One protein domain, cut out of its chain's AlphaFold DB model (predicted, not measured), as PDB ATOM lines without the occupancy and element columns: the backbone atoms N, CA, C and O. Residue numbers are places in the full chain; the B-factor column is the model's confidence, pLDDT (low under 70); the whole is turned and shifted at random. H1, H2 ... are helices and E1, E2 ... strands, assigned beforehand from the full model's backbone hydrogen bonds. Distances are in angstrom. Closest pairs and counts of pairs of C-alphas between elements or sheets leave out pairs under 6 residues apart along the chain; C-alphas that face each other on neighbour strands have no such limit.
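This is residues 4 to 58 of the 60 residues of an uncharacterized protein of Leptospira weilii str. 2006001855 (UniProt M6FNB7). Two long antiparallel strands, E1 and E2, make a narrow ribbon; a long looping link and one short helix, H1, gather round the half of it where E1 ends and E2 begins, while the other half, with the two ends of the printed part, is left bare. The link folds back after E1, so that residues 22 to 23 pair with residues 12 to 13 of E1, and then winds on to H1. The printed part has 55 residues, with the named elements E1, H1 and E2 in that order along the chain; the class is mostly strand, and the sheet's order is E1, E2. The whole is loose, with a radius of gyration of the C-alphas of 12.8 A, and elongated, spanning 42 by 22 by 18 A.

E1, residues 4 to 14, and E2, residues 46 to 57, are antiparallel neighbours, with 159 degrees between their directions. C-alphas 4 and 55 face each other at 4.8 A near one end of the pair, and C-alphas 14 and 46 at 5.1 A near the other. N 5 and O 54, at 3.0 A, and N 48 and O 12, at 2.8 A, are within hydrogen-bond range. E1 bends by 56 degrees at residue 7. Outside the named strands, residues 22 to 23 form a short antiparallel pairing with residues 12 to 13 of E1. H1, residues 36 to 40, comes closest to E1 at the C-alphas of Phe 11 and Asn 39, 6.7 A apart. Its closest C-alphas to E2 are those of Asn 39 and Asn 47, 6.6 A apart. In H1 every O i to N i+4 pair is within hydrogen-bond range.

E2, residues 46 to 57, is the longest strand by residues and measures 34.8 A from C-alpha 46 at (236.009, 171.709, 302.813) to C-alpha 57 at (206.097, 155.646, 310.449). E1, residues 4 to 14, begins with C-alpha 4 at (211.030, 158.358, 304.512) and measures 29.3 A from first to last C-alpha. H1, residues 36 to 40, measures 6.5 A.

The two C-alphas farthest apart are those of Thr 44 and Glu 58, at 42.6 A, while those of Val 4 and Glu 58, the first and last printed, are 10.3 A apart. The printed part has no cut. The link from E1 to H1 is long, with 21 residues, and the link from H1 to E2 is tight, with 5. The mean pLDDT of the printed part is 71.1; it is under 70 at residues 4 to 7, 24 to 36, 38 to 39, 42 and 56 to 58.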
ATOM      1  N   VAL A   4     209.804 157.658 304.116       57.19
ATOM      2  CA  VAL A   4     211.030 158.358 304.512       57.19
ATOM      3  C   VAL A   4     210.958 159.781 303.965       57.19
ATOM      4  O   VAL A   4     210.823 159.951 302.753       57.19
ATOM      5  N   SER A   5     211.039 160.789 304.834       64.94
ATOM      6  CA  SER A   5     211.286 162.185 304.448       64.94
ATOM      7  C   SER A   5     212.747 162.551 304.685       64.94
ATOM      8  O   SER A   5     213.451 161.905 305.460       64.94
ATOM      9  N   ILE A   6     213.227 163.590 304.008       61.19
ATOM     10  CA  ILE A   6     214.554 164.166 304.245       61.19
ATOM     11  C   ILE A   6     214.318 165.535 304.878       61.19
ATOM     12  O   ILE A   6     214.343 166.551 304.193       61.19
ATOM     13  N   ASP A   7     214.010 165.541 306.173       64.38
ATOM     14  CA  ASP A   7     213.619 166.771 306.877       64.38
ATOM     15  C   ASP A   7     214.797 167.467 307.571       64.38
ATOM     16  O   ASP A   7     214.686 168.634 307.933       64.38
ATOM     17  N   ASN A   8     215.943 166.794 307.738       71.00
ATOM     18  CA  ASN A   8     217.072 167.327 308.502       71.00
ATOM     19  C   ASN A   8     218.391 167.228 307.725       71.00
ATOM     20  O   ASN A   8     218.744 166.167 307.206       71.00
ATOM     21  N   ALA A   9     219.146 168.327 307.695       74.94
ATOM     22  CA  ALA A   9     220.504 168.379 307.168       74.94
ATOM     23  C   ALA A   9     221.487 168.760 308.283       74.94
ATOM     24  O   ALA A   9     221.228 169.685 309.051       74.94
ATOM     25  N   LEU A  10     222.616 168.054 308.373       79.81
ATOM     26  CA  LEU A  10     223.736 168.437 309.233       79.81
ATOM     27  C   LEU A  10     224.878 168.984 308.382       79.81
ATOM     28  O   LEU A  10     225.272 168.364 307.393       79.81
ATOM     29  N   PHE A  11     225.443 170.106 308.817       79.62
ATOM     30  CA  PHE A  11     226.534 170.790 308.131       79.62
ATOM     31  C   PHE A  11     227.835 170.615 308.900       79.62
ATOM     32  O   PHE A  11     227.910 170.861 310.108       79.62
ATOM     33  N   TRP A  12     228.840 170.105 308.201       82.94
ATOM     34  CA  TRP A  12     230.169 169.851 308.732       82.94
ATOM     35  C   TRP A  12     231.177 170.541 307.823       82.94
ATOM     36  O   TRP A  12     231.006 170.553 306.600       82.94
ATOM     37  N   ASP A  13     232.243 171.065 308.412       79.12
ATOM     38  CA  ASP A  13     233.351 171.625 307.652       79.12
ATOM     39  C   ASP A  13     234.704 171.161 308.200       79.12
ATOM     40  O   ASP A  13     234.801 170.520 309.253       79.12
ATOM     41  N   SER A  14     235.745 171.425 307.417       78.56
ATOM     42  CA  SER A  14     237.133 171.240 307.810       78.56
ATOM     43  C   SER A  14     237.981 172.380 307.264       78.56
ATOM     44  O   SER A  14     237.924 172.717 306.077       78.56
ATOM     45  N   ASN A  15     238.803 172.955 308.137       77.31
ATOM     46  CA  ASN A  15     239.860 173.903 307.788       77.31
ATOM     47  C   ASN A  15     241.249 173.235 307.733       77.31
ATOM     48  O   ASN A  15     242.240 173.904 307.438       77.31
ATOM     49  N   ALA A  16     241.325 171.932 308.019       74.31
ATOM     50  CA  ALA A  16     242.565 171.191 308.154       74.31
ATOM     51  C   ALA A  16     242.902 170.401 306.878       74.31
ATOM     52  O   ALA A  16     242.040 169.997 306.089       74.31
ATOM     53  N   ALA A  17     244.199 170.175 306.649       79.12
ATOM     54  CA  ALA A  17     244.679 169.438 305.480       79.12
ATOM     55  C   ALA A  17     244.366 167.931 305.550       79.12
ATOM     56  O   ALA A  17     244.310 167.266 304.515       79.12
ATOM     57  N   ASP A  18     244.132 167.412 306.755       80.44
ATOM     58  CA  ASP A  18     243.881 166.003 307.061       80.44
ATOM     59  C   ASP A  18     242.429 165.554 306.815       80.44
ATOM     60  O   ASP A  18     242.132 164.368 306.938       80.44
ATOM     61  N   ASN A  19     241.540 166.465 306.397       78.06
ATOM     62  CA  ASN A  19     240.108 166.207 306.208       78.06
ATOM     63  C   ASN A  19     239.392 165.746 307.487       78.06
ATOM     64  O   ASN A  19     238.421 164.992 307.411       78.06
ATOM     65  N   VAL A  20     239.841 166.177 308.666       78.19
ATOM     66  CA  VAL A  20     239.052 165.981 309.882       78.19
ATOM     67  C   VAL A  20     237.889 166.967 309.851       78.19
ATOM     68  O   VAL A  20     238.081 168.180 309.950       78.19
ATOM     69  N   PHE A  21     236.683 166.441 309.657       80.00
ATOM     70  CA  PHE A  21     235.453 167.225 309.654       80.00
ATOM     71  C   PHE A  21     234.838 167.236 311.045       80.00
ATOM     72  O   PHE A  21     234.822 166.214 311.733       80.00
ATOM     73  N   SER A  22     234.280 168.377 311.430       73.06
ATOM     74  CA  SER A  22     233.524 168.492 312.672       73.06
ATOM     75  C   SER A  22     232.159 169.122 312.414       73.06
ATOM     76  O   SER A  22     232.031 169.983 311.533       73.06
ATOM     77  N   PRO A  23     231.116 168.683 313.141       76.19
ATOM     78  CA  PRO A  23     229.835 169.360 313.087       76.19
ATOM     79  C   PRO A  23     230.014 170.813 313.530       76.19
ATOM     80  O   PRO A  23     230.731 171.095 314.492       76.19
ATOM     81  N   GLN A  24     229.340 171.729 312.834       69.12
ATOM     82  CA  GLN A  24     229.327 173.157 313.158       69.12
ATOM     83  C   GLN A  24     228.510 173.407 314.442       69.12
ATOM     84  O   GLN A  24     227.398 173.921 314.391       69.12
ATOM     85  N   LEU A  25     229.021 172.962 315.596       58.78
ATOM     86  CA  LEU A  25     228.346 173.043 316.902       58.78
ATOM     87  C   LEU A  25     228.738 174.289 317.704       58.78
ATOM     88  O   LEU A  25     228.068 174.623 318.679       58.78
ATOM     89  N   ASN A  26     229.842 174.949 317.339       55.66
ATOM     90  CA  ASN A  26     230.350 176.120 318.040       55.66
ATOM     91  C   ASN A  26     229.995 177.403 317.281       55.66
ATOM     92  O   ASN A  26     230.275 177.544 316.093       55.66
ATOM     93  N   VAL A  27     229.462 178.380 318.016       53.78
ATOM     94  CA  VAL A  27     229.160 179.741 317.547       53.78
ATOM     95  C   VAL A  27     230.367 180.423 316.882       53.78
ATOM     96  O   VAL A  27     230.175 181.263 316.004       53.78
ATOM     97  N   ALA A  28     231.595 180.062 317.269       58.06
ATOM     98  CA  ALA A  28     232.827 180.608 316.700       58.06
ATOM     99  C   ALA A  28     233.208 180.040 315.316       58.06
ATOM    100  O   ALA A  28     233.960 180.697 314.598       58.06
ATOM    101  N   ASP A  29     232.704 178.861 314.930       57.38
ATOM    102  CA  ASP A  29     233.013 178.239 313.629       57.38
ATOM    103  C   ASP A  29     232.075 178.719 312.513       57.38
ATOM    104  O   ASP A  29     232.498 178.894 311.374       57.38
ATOM    105  N   ARG A  30     230.842 179.051 312.888       61.97
ATOM    106  CA  ARG A  30     229.834 179.900 312.233       61.97
ATOM    107  C   ARG A  30     228.582 179.709 313.091       61.97
ATOM    108  O   ARG A  30     228.356 178.580 313.517       61.97
ATOM    109  N   PRO A  31     227.756 180.729 313.376       53.38
ATOM    110  CA  PRO A  31     226.615 180.593 314.287       53.38
ATOM    111  C   PRO A  31     225.448 179.801 313.663       53.38
ATOM    112  O   PRO A  31     224.325 180.284 313.616       53.38
ATOM    113  N   ASN A  32     225.706 178.556 313.257       54.06
ATOM    114  CA  ASN A  32     224.846 177.630 312.528       54.06
ATOM    115  C   ASN A  32     224.802 177.972 311.034       54.06
ATOM    116  O   ASN A  32     224.089 178.881 310.620       54.06
ATOM    117  N   ALA A  33     225.533 177.223 310.200       59.25
ATOM    118  CA  ALA A  33     225.117 177.103 308.807       59.25
ATOM    119  C   ALA A  33     223.705 176.505 308.846       59.25
ATOM    120  O   ALA A  33     223.526 175.347 309.208       59.25
ATOM    121  N   THR A  34     222.692 177.334 308.611       65.12
ATOM    122  CA  THR A  34     221.284 176.908 308.643       65.12
ATOM    123  C   THR A  34     220.831 176.390 307.283       65.12
ATOM    124  O   THR A  34     219.753 175.815 307.152       65.12
ATOM    125  N   SER A  35     221.684 176.570 306.274       69.56
ATOM    126  CA  SER A  35     221.476 176.173 304.895       69.56
ATOM    127  C   SER A  35     222.778 175.670 304.260       69.56
ATOM    128  O   SER A  35     223.885 175.961 304.721       69.56
ATOM    129  N   GLY A  36     222.653 174.929 303.156       68.94
ATOM    130  CA  GLY A  36     223.815 174.507 302.368       68.94
ATOM    131  C   GLY A  36     224.570 175.682 301.747       68.94
ATOM    132  O   GLY A  36     225.781 175.597 301.566       68.94
ATOM    133  N   GLU A  37     223.880 176.787 301.472       75.38
ATOM    134  CA  GLU A  37     224.479 177.994 300.907       75.38
ATOM    135  C   GLU A  37     225.407 178.672 301.922       75.38
ATOM    136  O   GLU A  37     226.554 178.958 301.582       75.38
ATOM    137  N   ASP A  38     224.991 178.767 303.193       69.62
ATOM    138  CA  ASP A  38     225.837 179.245 304.303       69.62
ATOM    139  C   ASP A  38     227.108 178.400 304.467       69.62
ATOM    140  O   ASP A  38     228.193 178.928 304.735       69.62
ATOM    141  N   ASN A  39     226.982 177.082 304.277       69.81
ATOM    142  CA  ASN A  39     228.108 176.155 304.354       69.81
ATOM    143  C   ASN A  39     229.143 176.445 303.246       69.81
ATOM    144  O   ASN A  39     230.346 176.335 303.464       69.81
ATOM    145  N   MET A  40     228.704 176.890 302.065       73.19
ATOM    146  CA  MET A  40     229.550 177.071 300.875       73.19
ATOM    147  C   MET A  40     230.237 178.444 300.764       73.19
ATOM    148  O   MET A  40     231.056 178.639 299.868       73.19
ATOM    149  N   VAL A  41     229.972 179.392 301.670       72.75
ATOM    150  CA  VAL A  41     230.485 180.780 301.578       72.75
ATOM    151  C   VAL A  41     232.015 180.877 301.734       72.75
ATOM    152  O   VAL A  41     232.633 181.835 301.273       72.75
ATOM    153  N   THR A  42     232.663 179.910 302.385       68.44
ATOM    154  CA  THR A  42     234.125 179.903 302.590       68.44
ATOM    155  C   THR A  42     234.807 178.895 301.680       68.44
ATOM    156  O   THR A  42     234.894 177.717 302.013       68.44
ATOM    157  N   SER A  43     235.370 179.374 300.570       70.31
ATOM    158  CA  SER A  43     236.106 178.547 299.599       70.31
ATOM    159  C   SER A  43     237.405 177.936 300.140       70.31
ATOM    160  O   SER A  43     237.970 177.038 299.521       70.31
ATOM    161  N   THR A  44     237.892 178.412 301.287       74.75
ATOM    162  CA  THR A  44     239.089 177.890 301.960       74.75
ATOM    163  C   THR A  44     238.812 176.672 302.840       74.75
ATOM    164  O   THR A  44     239.761 176.034 303.293       74.75
ATOM    165  N   ARG A  45     237.538 176.342 303.091       76.12
ATOM    166  CA  ARG A  45     237.122 175.199 303.911       76.12
ATOM    167  C   ARG A  45     236.488 174.117 303.040       76.12
ATOM    168  O   ARG A  45     235.861 174.403 302.024       76.12
ATOM    169  N   LYS A  46     236.676 172.860 303.433       81.56
ATOM    170  CA  LYS A  46     236.009 171.709 302.813       81.56
ATOM    171  C   LYS A  46     234.695 171.470 303.537       81.56
ATOM    172  O   LYS A  46     234.687 171.459 304.760       81.56
ATOM    173  N   ASN A  47     233.628 171.213 302.790       81.81
ATOM    174  CA  ASN A  47     232.273 171.129 303.328       81.81
ATOM    175  C   ASN A  47     231.665 169.743 303.097       81.81
ATOM    176  O   ASN A  47     231.815 169.171 302.017       81.81
ATOM    177  N   LEU A  48     230.940 169.232 304.092       81.31
ATOM    178  CA  LEU A  48     230.106 168.036 304.004       81.31
ATOM    179  C   LEU A  48     228.686 168.353 304.476       81.31
ATOM    180  O   LEU A  48     228.481 169.086 305.444       81.31
ATOM    181  N   ILE A  49     227.706 167.780 303.779       81.19
ATOM    182  CA  ILE A  49     226.284 167.924 304.095       81.19
ATOM    183  C   ILE A  49     225.700 166.523 304.245       81.19
ATOM    184  O   ILE A  49     225.701 165.738 303.295       81.19
ATOM    185  N   PHE A  50     225.204 166.213 305.439       80.00
ATOM    186  CA  PHE A  50     224.553 164.941 305.725       80.00
ATOM    187  C   PHE A  50     223.045 165.125 305.690       80.00
ATOM    188  O   PHE A  50     222.496 165.873 306.493       80.00
ATOM    189  N   HIS A  51     222.383 164.409 304.789       82.62
ATOM    190  CA  HIS A  51     220.928 164.323 304.751       82.62
ATOM    191  C   HIS A  51     220.489 163.202 305.688       82.62
ATOM    192  O   HIS A  51     220.806 162.035 305.452       82.62
ATOM    193  N   LEU A  52     219.789 163.556 306.762       78.25
ATOM    194  CA  LEU A  52     219.263 162.585 307.706       78.25
ATOM    195  C   LEU A  52     217.850 162.181 307.273       78.25
ATOM    196  O   LEU A  52     216.947 163.026 307.262       78.25
ATOM    197  N   PRO A  53     217.633 160.903 306.926       74.06
ATOM    198  CA  PRO A  53     216.291 160.409 306.695       74.06
ATOM    199  C   PRO A  53     215.512 160.470 308.009       74.06
ATOM    200  O   PRO A  53     215.968 159.994 309.047       74.06
ATOM    201  N   THR A  54     214.317 161.039 307.955       71.44
ATOM    202  CA  THR A  54     213.337 160.950 309.029       71.44
ATOM    203  C   THR A  54     212.359 159.844 308.655       71.44
ATOM    204  O   THR A  54     211.707 159.883 307.611       71.44
ATOM    205  N   ILE A  55     212.312 158.798 309.478       76.44
ATOM    206  CA  ILE A  55     211.363 157.699 309.296       76.44
ATOM    207  C   ILE A  55     210.015 158.187 309.824       76.44
ATOM    208  O   ILE A  55     209.878 158.452 311.015       76.44
ATOM    209  N   LEU A  56     209.031 158.320 308.934       68.75
ATOM    210  CA  LEU A  56     207.750 158.947 309.263       68.75
ATOM    211  C   LEU A  56     206.708 157.978 309.846       68.75
ATOM    212  O   LEU A  56     205.756 158.445 310.463       68.75
ATOM    213  N   SER A  57     206.868 156.655 309.694       66.62
ATOM    214  CA  SER A  57     206.097 155.646 310.449       66.62
ATOM    215  C   SER A  57     206.582 154.206 310.221       66.62
ATOM    216  O   SER A  57     207.072 153.872 309.140       66.62
ATOM    217  N   GLU A  58     206.340 153.347 311.215       63.38
ATOM    218  CA  GLU A  58     206.569 151.895 311.217       63.38
ATOM    219  C   GLU A  58     205.489 151.108 310.448       63.38
ATOM    220  O   GLU A  58     204.354 151.566 310.297       63.38
TER     221      GLU A  58